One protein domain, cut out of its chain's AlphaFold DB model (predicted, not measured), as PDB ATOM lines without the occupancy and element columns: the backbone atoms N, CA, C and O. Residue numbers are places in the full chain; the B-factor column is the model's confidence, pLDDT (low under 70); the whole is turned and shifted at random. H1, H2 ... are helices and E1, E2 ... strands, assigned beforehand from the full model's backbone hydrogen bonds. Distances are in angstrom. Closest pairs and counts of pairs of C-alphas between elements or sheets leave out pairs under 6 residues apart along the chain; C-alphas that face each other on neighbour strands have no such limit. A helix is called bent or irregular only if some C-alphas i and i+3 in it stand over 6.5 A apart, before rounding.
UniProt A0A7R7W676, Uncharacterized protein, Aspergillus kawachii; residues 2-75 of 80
ATOM      1  N   ARG A   2      22.039  31.105 -50.015       92.81
ATOM      2  CA  ARG A   2      21.640  30.132 -51.063       92.81
ATOM      3  C   ARG A   2      22.440  28.818 -51.025       92.81
ATOM      4  O   ARG A   2      21.839  27.758 -51.003       92.81
ATOM      5  N   VAL A   3      23.770  28.894 -50.919       96.00
ATOM      6  CA  VAL A   3      24.639  27.703 -50.810       96.00
ATOM      7  C   VAL A   3      24.326  26.892 -49.549       96.00
ATOM      8  O   VAL A   3      24.145  25.685 -49.634       96.00
ATOM      9  N   LEU A   4      24.177  27.549 -48.395       95.50
ATOM     10  CA  LEU A   4      23.853  26.880 -47.127       95.50
ATOM     11  C   LEU A   4      22.473  26.205 -47.140       95.50
ATOM     12  O   LEU A   4      22.298  25.166 -46.517       95.50
ATOM     13  N   LEU A   5      21.500  26.769 -47.862       95.12
ATOM     14  CA  LEU A   5      20.200  26.135 -48.087       95.12
ATOM     15  C   LEU A   5      20.328  24.878 -48.948       95.12
ATOM     16  O   LEU A   5      19.835  23.824 -48.561       95.12
ATOM     17  N   CYS A   6      20.989  24.989 -50.103       95.25
ATOM     18  CA  CYS A   6      21.143  23.865 -51.029       95.25
ATOM     19  C   CYS A   6      21.943  22.711 -50.412       95.25
ATOM     20  O   CYS A   6      21.669  21.558 -50.718       95.25
ATOM     21  N   ASN A   7      22.893  23.019 -49.524       95.56
ATOM     22  CA  ASN A   7      23.712  22.030 -48.821       95.56
ATOM     23  C   ASN A   7      23.129  21.610 -47.455       95.56
ATOM     24  O   ASN A   7      23.804  20.940 -46.686       95.56
ATOM     25  N   GLY A   8      21.898  22.014 -47.117       94.81
ATOM     26  CA  GLY A   8      21.190  21.526 -45.924       94.81
ATOM     27  C   GLY A   8      21.640  22.104 -44.575       94.81
ATOM     28  O   GLY A   8      21.115  21.709 -43.531       94.81
ATOM     29  N   PHE A   9      22.554  23.074 -44.564       95.62
ATOM     30  CA  PHE A   9      22.936  23.800 -43.349       95.62
ATOM     31  C   PHE A   9      21.800  24.704 -42.859       95.62
ATOM     32  O   PHE A   9      21.581  24.829 -41.660       95.62
ATOM     33  N   ALA A  10      21.028  25.310 -43.756       95.88
ATOM     34  CA  ALA A  10      19.894  26.153 -43.383       95.88
ATOM     35  C   ALA A  10      18.582  25.615 -43.959       95.88
ATOM     36  O   ALA A  10      18.564  24.987 -45.016       95.88
ATOM     37  N   LYS A  11      17.459  25.934 -43.307       95.88
ATOM     38  CA  LYS A  11      16.106  25.700 -43.833       95.88
ATOM     39  C   LYS A  11      15.394  27.027 -44.058       95.88
ATOM     40  O   LYS A  11      15.339  27.863 -43.159       95.88
ATOM     41  N   LYS A  12      14.817  27.237 -45.245       94.62
ATOM     42  CA  LYS A  12      14.017  28.438 -45.536       94.62
ATOM     43  C   LYS A  12      12.654  28.314 -44.851       94.62
ATOM     44  O   LYS A  12      11.965  27.319 -45.052       94.62
ATOM     45  N   ARG A  13      12.272  29.314 -44.054       92.62
ATOM     46  CA  ARG A  13      10.941  29.412 -43.419       92.62
ATOM     47  C   ARG A  13      10.025  30.431 -44.098       92.62
ATOM     48  O   ARG A  13       8.815  30.303 -44.003       92.62
ATOM     49  N   GLY A  14      10.588  31.410 -44.802       90.94
ATOM     50  CA  GLY A  14       9.831  32.460 -45.482       90.94
ATOM     51  C   GLY A  14      10.728  33.327 -46.361       90.94
ATOM     52  O   GLY A  14      11.900  33.002 -46.582       90.94
ATOM     53  N   LEU A  15      10.199  34.437 -46.879       90.69
ATOM     54  CA  LEU A  15      11.015  35.412 -47.606       90.69
ATOM     55  C   LEU A  15      12.071  35.981 -46.652       90.69
ATOM     56  O   LEU A  15      11.722  36.557 -45.631       90.69
ATOM     57  N   ASN A  16      13.350  35.768 -46.959       90.25
ATOM     58  CA  ASN A  16      14.492  36.170 -46.125       90.25
ATOM     59  C   ASN A  16      14.513  35.611 -44.687       90.25
ATOM     60  O   ASN A  16      15.325  36.055 -43.883       90.25
ATOM     61  N   HIS A  17      13.691  34.603 -44.378       94.81
ATOM     62  CA  HIS A  17      13.667  33.951 -43.069       94.81
ATOM     63  C   HIS A  17      14.253  32.542 -43.159       94.81
ATOM     64  O   HIS A  17      13.813  31.720 -43.974       94.81
ATOM     65  N   TYR A  18      15.219  32.255 -42.289       95.88
ATOM     66  CA  TYR A  18      15.962  30.999 -42.253       95.88
ATOM     67  C   TYR A  18      15.985  30.437 -40.833       95.88
ATOM     68  O   TYR A  18      15.985  31.190 -39.865       95.88
ATOM     69  N   ALA A  19      16.002  29.115 -40.720       95.88
ATOM     70  CA  ALA A  19      16.166  28.409 -39.461       95.88
ATOM     71  C   ALA A  19      17.403  27.505 -39.511       95.88
ATOM     72  O   ALA A  19      17.707  26.970 -40.588       95.88
ATOM     73  N   PRO A  20      18.096  27.324 -38.374       96.12
ATOM     74  CA  PRO A  20      19.208  26.391 -38.283       96.12
ATOM     75  C   PRO A  20      18.719  24.947 -38.446       96.12
ATOM     76  O   PRO A  20      17.576  24.611 -38.121       96.12
ATOM     77  N   THR A  21      19.601  24.100 -38.963       97.00
ATOM     78  CA  THR A  21      19.463  22.639 -38.940       97.00
ATOM     79  C   THR A  21      20.463  22.053 -37.946       97.00
ATOM     80  O   THR A  21      21.338  22.772 -37.463       97.00
ATOM     81  N   ALA A  22      20.373  20.747 -37.671       96.75
ATOM     82  CA  ALA A  22      21.356  20.049 -36.839       96.75
ATOM     83  C   ALA A  22      22.799  20.270 -37.334       96.75
ATOM     84  O   ALA A  22      23.691  20.485 -36.522       96.75
ATOM     85  N   TRP A  23      23.006  20.325 -38.657       94.81
ATOM     86  CA  TRP A  23      24.306  20.644 -39.252       94.81
ATOM     87  C   TRP A  23      24.785  22.050 -38.902       94.81
ATOM     88  O   TRP A  23      25.933  22.215 -38.507       94.81
ATOM     89  N   SER A  24      23.918  23.065 -38.998       96.00
ATOM     90  CA  SER A  24      24.296  24.418 -38.558       96.00
ATOM     91  C   SER A  24      24.630  24.464 -37.076       96.00
ATOM     92  O   SER A  24      25.585  25.134 -36.708       96.00
ATOM     93  N   THR A  25      23.874  23.760 -36.233       96.31
ATOM     94  CA  THR A  25      24.163  23.700 -34.796       96.31
ATOM     95  C   THR A  25      25.512  23.034 -34.537       96.31
ATOM     96  O   THR A  25      26.335  23.594 -33.824       96.31
ATOM     97  N   GLN A  26      25.800  21.908 -35.191       96.06
ATOM     98  CA  GLN A  26      27.094  21.239 -35.056       96.06
ATOM     99  C   GLN A  26      28.268  22.138 -35.472       96.06
ATOM    100  O   GLN A  26      29.292  22.151 -34.799       96.06
ATOM    101  N   MET A  27      28.112  22.942 -36.530       94.88
ATOM    102  CA  MET A  27      29.138  23.904 -36.962       94.88
ATOM    103  C   MET A  27      29.420  25.020 -35.945       94.88
ATOM    104  O   MET A  27      30.395  25.744 -36.113       94.88
ATOM    105  N   THR A  28      28.584  25.180 -34.915       95.44
ATOM    106  CA  THR A  28      28.831  26.131 -33.818       95.44
ATOM    107  C   THR A  28      29.559  25.511 -32.629       95.44
ATOM    108  O   THR A  28      29.991  26.240 -31.738       95.44
ATOM    109  N   GLU A  29      29.729  24.186 -32.607       97.69
ATOM    110  CA  GLU A  29      30.486  23.509 -31.557       97.69
ATOM    111  C   GLU A  29      31.971  23.844 -31.676       97.69
ATOM    112  O   GLU A  29      32.548  23.769 -32.762       97.69
ATOM    113  N   ARG A  30      32.613  24.155 -30.544       96.56
ATOM    114  CA  ARG A  30      34.019  24.589 -30.507       96.56
ATOM    115  C   ARG A  30      34.961  23.610 -31.206       96.56
ATOM    116  O   ARG A  30      35.807  24.028 -31.979       96.56
ATOM    117  N   THR A  31      34.769  22.313 -30.988       96.19
ATOM    118  CA  THR A  31      35.566  21.266 -31.639       96.19
ATOM    119  C   THR A  31      35.413  21.272 -33.157       96.19
ATOM    120  O   THR A  31      36.387  21.048 -33.871       96.19
ATOM    121  N   THR A  32      34.210  21.548 -33.662       96.25
ATOM    122  CA  THR A  32      33.954  21.636 -35.104       96.25
ATOM    123  C   THR A  32      34.555  22.911 -35.688       96.25
ATOM    124  O   THR A  32      35.088  22.863 -36.793       96.25
ATOM    125  N   ILE A  33      34.513  24.022 -34.947       96.12
ATOM    126  CA  ILE A  33      35.174  25.279 -35.324       96.12
ATOM    127  C   ILE A  33      36.686  25.061 -35.433       96.12
ATOM    128  O   ILE A  33      37.245  25.287 -36.500       96.12
ATOM    129  N   ASP A  34      37.320  24.527 -34.386       96.62
ATOM    130  CA  ASP A  34      38.769  24.291 -34.358       96.62
ATOM    131  C   ASP A  34      39.201  23.318 -35.476       96.62
ATOM    132  O   ASP A  34      40.218  23.518 -36.143       96.62
ATOM    133  N   MET A  35      38.399  22.277 -35.736       96.06
ATOM    134  CA  MET A  35      38.652  21.337 -36.833       96.06
ATOM    135  C   MET A  35      38.515  22.002 -38.207       96.06
ATOM    136  O   MET A  35      39.330  21.743 -39.093       96.06
ATOM    137  N   ALA A  36      37.495  22.841 -38.406       94.50
ATOM    138  CA  ALA A  36      37.314  23.577 -39.651       94.50
ATOM    139  C   ALA A  36      38.472  24.557 -39.878       94.50
ATOM    140  O   ALA A  36      39.039  24.567 -40.971       94.50
ATOM    141  N   ASP A  37      38.872  25.307 -38.851       94.94
ATOM    142  CA  ASP A  37      40.003  26.230 -38.922       94.94
ATOM    143  C   ASP A  37      41.285  25.491 -39.310       94.94
ATOM    144  O   ASP A  37      41.923  25.868 -40.293       94.94
ATOM    145  N   SER A  38      41.614  24.372 -38.656       94.25
ATOM    146  CA  SER A  38      42.802  23.594 -39.031       94.25
ATOM    147  C   SER A  38      42.703  22.989 -40.439       94.25
ATOM    148  O   SER A  38      43.676  22.961 -41.197       94.25
ATOM    149  N   MET A  39      41.513  22.554 -40.865       94.69
ATOM    150  CA  MET A  39      41.329  22.032 -42.220       94.69
ATOM    151  C   MET A  39      41.563  23.115 -43.282       94.69
ATOM    152  O   MET A  39      42.243  22.857 -44.275       94.69
ATOM    153  N   PHE A  40      41.014  24.317 -43.094       92.88
ATOM    154  CA  PHE A  40      41.096  25.396 -44.082       92.88
ATOM    155  C   PHE A  40      42.413  26.173 -44.033       92.88
ATOM    156  O   PHE A  40      42.897  26.587 -45.088       92.88
ATOM    157  N   ILE A  41      42.991  26.362 -42.847       91.81
ATOM    158  CA  ILE A  41      44.232  27.118 -42.653       91.81
ATOM    159  C   ILE A  41      45.439  26.206 -42.853       91.81
ATOM    160  O   ILE A  41      46.296  26.527 -43.671       91.81
ATOM    161  N   ASP A  42      45.483  25.057 -42.172       90.75
ATOM    162  CA  ASP A  42      46.687  24.220 -42.137       90.75
ATOM    163  C   ASP A  42      46.704  23.170 -43.255       90.75
ATOM    164  O   ASP A  42      47.731  22.926 -43.894       90.75
ATOM    165  N   SER A  43      45.569  22.524 -43.522       90.88
ATOM    166  CA  SER A  43      45.546  21.342 -44.397       90.88
ATOM    167  C   SER A  43      45.281  21.679 -45.865       90.88
ATOM    168  O   SER A  43      45.916  21.123 -46.762       90.88
ATOM    169  N   LEU A  44      44.367  22.610 -46.145       92.81
ATOM    170  CA  LEU A  44      43.970  22.959 -47.511       92.81
ATOM    171  C   LEU A  44      45.144  23.429 -48.394       92.81
ATOM    172  O   LEU A  44      45.223  22.977 -49.542       92.81
ATOM    173  N   PRO A  45      46.101  24.248 -47.906       90.56
ATOM    174  CA  PRO A  45      47.290  24.587 -48.688       90.56
ATOM    175  C   PRO A  45      48.102  23.351 -49.092       90.56
ATOM    176  O   PRO A  45      48.553  23.253 -50.233       90.56
ATOM    177  N   VAL A  46      48.229  22.373 -48.193       91.56
ATOM    178  CA  VAL A  46      48.958  21.120 -48.434       91.56
ATOM    179  C   VAL A  46      48.267  20.270 -49.492       91.56
ATOM    180  O   VAL A  46      48.952  19.665 -50.310       91.56
ATOM    181  N   PHE A  47      46.931  20.256 -49.532       90.50
ATOM    182  CA  PHE A  47      46.164  19.522 -50.544       90.50
ATOM    183  C   PHE A  47      46.170  20.181 -51.927       90.50
ATOM    184  O   PHE A  47      46.014  19.486 -52.929       90.50
ATOM    185  N   HIS A  48      46.367  21.498 -52.017       91.06
ATOM    186  CA  HIS A  48      46.368  22.223 -53.296       91.06
ATOM    187  C   HIS A  48      47.731  22.269 -53.994       91.06
ATOM    188  O   HIS A  48      47.806  22.499 -55.200       91.06
ATOM    189  N   LYS A  49      48.820  22.040 -53.261       88.31
ATOM    190  CA  LYS A  49      50.191  22.057 -53.784       88.31
ATOM    191  C   LYS A  49      50.745  20.784 -54.450       88.31
ATOM    192  O   LYS A  49      51.723  20.933 -55.192       88.31
ATOM    193  N   PRO A  50      50.168  19.571 -54.314       88.25
ATOM    194  CA  PRO A  50      50.700  18.372 -54.954       88.25
ATOM    195  C   PRO A  50      50.838  18.477 -56.480       88.25
ATOM    196  O   PRO A  50      51.877  18.053 -56.978       88.25
ATOM    197  N   PRO A  51      49.903  19.076 -57.249       89.75
ATOM    198  CA  PRO A  51      50.083  19.217 -58.696       89.75
ATOM    199  C   PRO A  51      51.346  20.005 -59.085       89.75
ATOM    200  O   PRO A  51      52.050  19.623 -60.019       89.75
ATOM    201  N   GLU A  52      51.665  21.082 -58.358       89.69
ATOM    202  CA  GLU A  52      52.877  21.880 -58.594       89.69
ATOM    203  C   GLU A  52      54.146  21.099 -58.224       89.69
ATOM    204  O   GLU A  52      55.114  21.101 -58.990       89.69
ATOM    205  N   LEU A  53      54.127  20.412 -57.076       86.94
ATOM    206  CA  LEU A  53      55.248  19.607 -56.593       86.94
ATOM    207  C   LEU A  53      55.546  18.436 -57.536       86.94
ATOM    208  O   LEU A  53      56.687  18.273 -57.963       86.94
ATOM    209  N   LEU A  54      54.523  17.670 -57.918       89.31
ATOM    210  CA  LEU A  54      54.654  16.528 -58.822       89.31
ATOM    211  C   LEU A  54      55.179  16.958 -60.191       89.31
ATOM    212  O   LEU A  54      56.052  16.304 -60.753       89.31
ATOM    213  N   ARG A  55      54.732  18.106 -60.714       91.12
ATOM    214  CA  ARG A  55      55.290  18.652 -61.956       91.12
ATOM    215  C   ARG A  55      56.790  18.944 -61.826       91.12
ATOM    216  O   ARG A  55      57.538  18.656 -62.755       91.12
ATOM    217  N   LYS A  56      57.240  19.489 -60.689       87.00
ATOM    218  CA  LYS A  56      58.660  19.799 -60.433       87.00
ATOM    219  C   LYS A  56      59.521  18.539 -60.300       87.00
ATOM    220  O   LYS A  56      60.666  18.547 -60.738       87.00
ATOM    221  N   THR A  57      58.986  17.465 -59.720       86.31
ATOM    222  CA  THR A  57      59.707  16.191 -59.549       86.31
ATOM    223  C   THR A  57      59.618  15.274 -60.771       86.31
ATOM    224  O   THR A  57      60.193  14.186 -60.764       86.31
ATOM    225  N   GLY A  58      58.908  15.686 -61.828       90.88
ATOM    226  CA  GLY A  58      58.650  14.841 -62.993       90.88
ATOM    227  C   GLY A  58      57.757  13.644 -62.660       90.88
ATOM    228  O   GLY A  58      57.949  12.571 -63.221       90.88
ATOM    229  N   TYR A  59      56.819  13.822 -61.724       87.75
ATOM    230  CA  TYR A  59      55.881  12.812 -61.222       87.75
ATOM    231  C   TYR A  59      56.557  11.580 -60.610       87.75
ATOM    232  O   TYR A  59      55.946  10.520 -60.496       87.75
ATOM    233  N   LYS A  60      57.821  11.715 -60.198       86.56
ATOM    234  CA  LYS A  60      58.521  10.668 -59.461       86.56
ATOM    235  C   LYS A  60      57.996  10.595 -58.036       86.56
ATOM    236  O   LYS A  60      57.671  11.622 -57.432       86.56
ATOM    237  N   ASN A  61      57.962   9.376 -57.509       82.94
ATOM    238  CA  ASN A  61      57.672   9.162 -56.101       82.94
ATOM    239  C   ASN A  61      58.716   9.897 -55.244       82.94
ATOM    240  O   ASN A  61      59.895   9.911 -55.607       82.94
ATOM    241  N   PRO A  62      58.299  10.527 -54.137       79.31
ATOM    242  CA  PRO A  62      59.228  11.188 -53.236       79.31
ATOM    243  C   PRO A  62      60.150  10.150 -52.583       79.31
ATOM    244  O   PRO A  62      59.681   9.225 -51.926       79.31
ATOM    245  N   GLU A  63      61.458  10.305 -52.784       83.94
ATOM    246  CA  GLU A  63      62.500   9.499 -52.122       83.94
ATOM    247  C   GLU A  63      62.942  10.125 -50.787       83.94
ATOM    248  O   GLU A  63      63.450   9.432 -49.909       83.94
ATOM    249  N   ASP A  64      62.720  11.435 -50.627       81.81
ATOM    250  CA  ASP A  64      63.071  12.216 -49.441       81.81
ATOM    251  C   ASP A  64      61.818  12.497 -48.583       81.81
ATOM    252  O   ASP A  64      60.887  13.154 -49.072       81.81
ATOM    253  N   PRO A  65      61.779  12.055 -47.309       80.38
ATOM    254  CA  PRO A  65      60.657  12.312 -46.403       80.38
ATOM    255  C   PRO A  65      60.456  13.800 -46.069       80.38
ATOM    256  O   PRO A  65      59.405  14.164 -45.541       80.38
ATOM    257  N   TYR A  66      61.420  14.670 -46.381       81.75
ATOM    258  CA  TYR A  66      61.336  16.115 -46.166       81.75
ATOM    259  C   TYR A  66      60.998  16.908 -47.437       81.75
ATOM    260  O   TYR A  66      60.861  18.128 -47.382       81.75
ATOM    261  N   ASN A  67      60.775  16.236 -48.569       80.94
ATOM    262  CA  ASN A  67      60.351  16.858 -49.825       80.94
ATOM    263  C   ASN A  67      58.888  16.512 -50.159       80.94
ATOM    264  O   ASN A  67      58.585  15.940 -51.208       80.94
ATOM    265  N   THR A  68      57.969  16.829 -49.243       84.44
ATOM    266  CA  THR A  68      56.537  16.519 -49.386       84.44
ATOM    267  C   THR A  68      55.703  17.775 -49.673       84.44
ATOM    268  O   THR A  68      56.195  18.903 -49.538       84.44
ATOM    269  N   PRO A  69      54.412  17.625 -50.039       87.00
ATOM    270  CA  PRO A  69      53.506  18.760 -50.198       87.00
ATOM    271  C   PRO A  69      53.427  19.665 -48.965       87.00
ATOM    272  O   PRO A  69      53.202  20.861 -49.126       87.00
ATOM    273  N   LEU A  70      53.651  19.131 -47.757       88.25
ATOM    274  CA  LEU A  70      53.648  19.916 -46.521       88.25
ATOM    275  C   LEU A  70      54.805  20.923 -46.508       88.25
ATOM    276  O   LEU A  70      54.577  22.123 -46.359       88.25
ATOM    277  N   GLN A  71      56.037  20.449 -46.724       88.69
ATOM    278  CA  GLN A  71      57.214  21.317 -46.789       88.69
ATOM    279  C   GLN A  71      57.124  22.289 -47.961       88.69
ATOM    280  O   GLN A  71      57.481  23.456 -47.827       88.69
ATOM    281  N   TYR A  72      56.584  21.846 -49.097       87.56
ATOM    282  CA  TYR A  72      56.398  22.714 -50.254       87.56
ATOM    283  C   TYR A  72      55.356  23.819 -50.008       87.56
ATOM    284  O   TYR A  72      55.567  24.960 -50.422       87.56
ATOM    285  N   ALA A  73      54.250  23.514 -49.321       89.44
ATOM    286  CA  ALA A  73      53.207  24.488 -49.006       89.44
ATOM    287  C   ALA A  73      53.683  25.553 -48.008       89.44
ATOM    288  O   ALA A  73      53.417  26.737 -48.215       89.44
ATOM    289  N   TYR A  74      54.429  25.150 -46.976       89.94
ATOM    290  CA  TYR A  74      54.868  26.041 -45.893       89.94
ATOM    291  C   TYR A  74      56.306  26.538 -46.002       89.94
ATOM    292  O   TYR A  74      56.741  27.327 -45.167       89.94
ATOM    293  N   LYS A  75      57.049  26.113 -47.030       87.12
ATOM    294  CA  LYS A  75      58.481  26.408 -47.200       87.12
ATOM    295  C   LYS A  75      59.310  26.015 -45.967       87.12
ATOM    296  O   LYS A  75      60.223  26.742 -45.580       87.12
TER     297      LYS A  75
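Overview. This is residues 2 to 75 of the 80 residues of an uncharacterized protein of Aspergillus kawachii (UniProt A0A7R7W676). A two-stranded hairpin, E1 and E2, with the short helices H1 and H2 near it forms a small head at one end of a long, thin model. The long, kinked helix H3 runs from this head to the other end, where H4 follows and H5, reached by a long loop, folds back to pack on the last turns of H3. The printed part has 74 residues, mostly helix, with five named helices and two named strands in the order H1, E1, E2, H2, H3, H4, H5; the sheet is antiparallel. It is extended, with a radius of gyration of the C-alphas of 19.1 A and spans of 56 by 24 by 17 A.

Along the chain. E1 is residues 10 to 14, 12.1 A long, and E2 residues 17 to 20, 10.5 A. H1, residues 2 to 6, starts at C-alpha 2 (21.640, 30.132, -51.063). H2 is residues 22 to 26. H3, residues 30 to 48, is 26.0 A long and begins at C-alpha 30 (34.019, 24.589, -30.507). H4 is residues 50 to 57, 10.3 A, and H5, residues 69 to 74, ends at C-alpha 74 (54.868, 26.041, -45.893).

Arrangement. In the hairpin of E1 and E2, N 11 and O 19 are 2.9 A apart and N 19 and O 11 2.8 A, within hydrogen-bond range. The closest C-alphas of H1 and E1, those of Leu 4 and Ala 10, are 5.5 A apart. H2 and H3 are close but not clearly touching, with the C-alphas of Gln 26 and Thr 32 closest at 6.9 A. H3 has a kink of 34 degrees near residue 42 and is only just irregular, C-alphas 42 and 45 being 6.6 A apart. H3 touches H5 with residues 45 to 47 alone, about perpendicular at 75 degrees; the closest C-alphas, of Val 46 and Leu 70, are 5.2 A apart. H4 and H5 only just touch, with 3 pairs of C-alphas within 8 A, those of Pro 50 and Pro 69 closest at 5.5 A. H3 and H4 meet only through their link. Every O i to N i+4 pair is within hydrogen-bond range in H1, H2, H4 and H5, and 12 of 15 are in H3.

Size, cuts and confidence. The two C-alphas farthest apart, of Gly 14 and Glu 63, are 57.8 A apart. Residues 28 to 34, of which 30 to 34 belong to H3, stand free. The link from H4 to H5, 11 residues, is long; the other links are tight. The printed part has no cut, and no printed residue is under 70 in pLDDT.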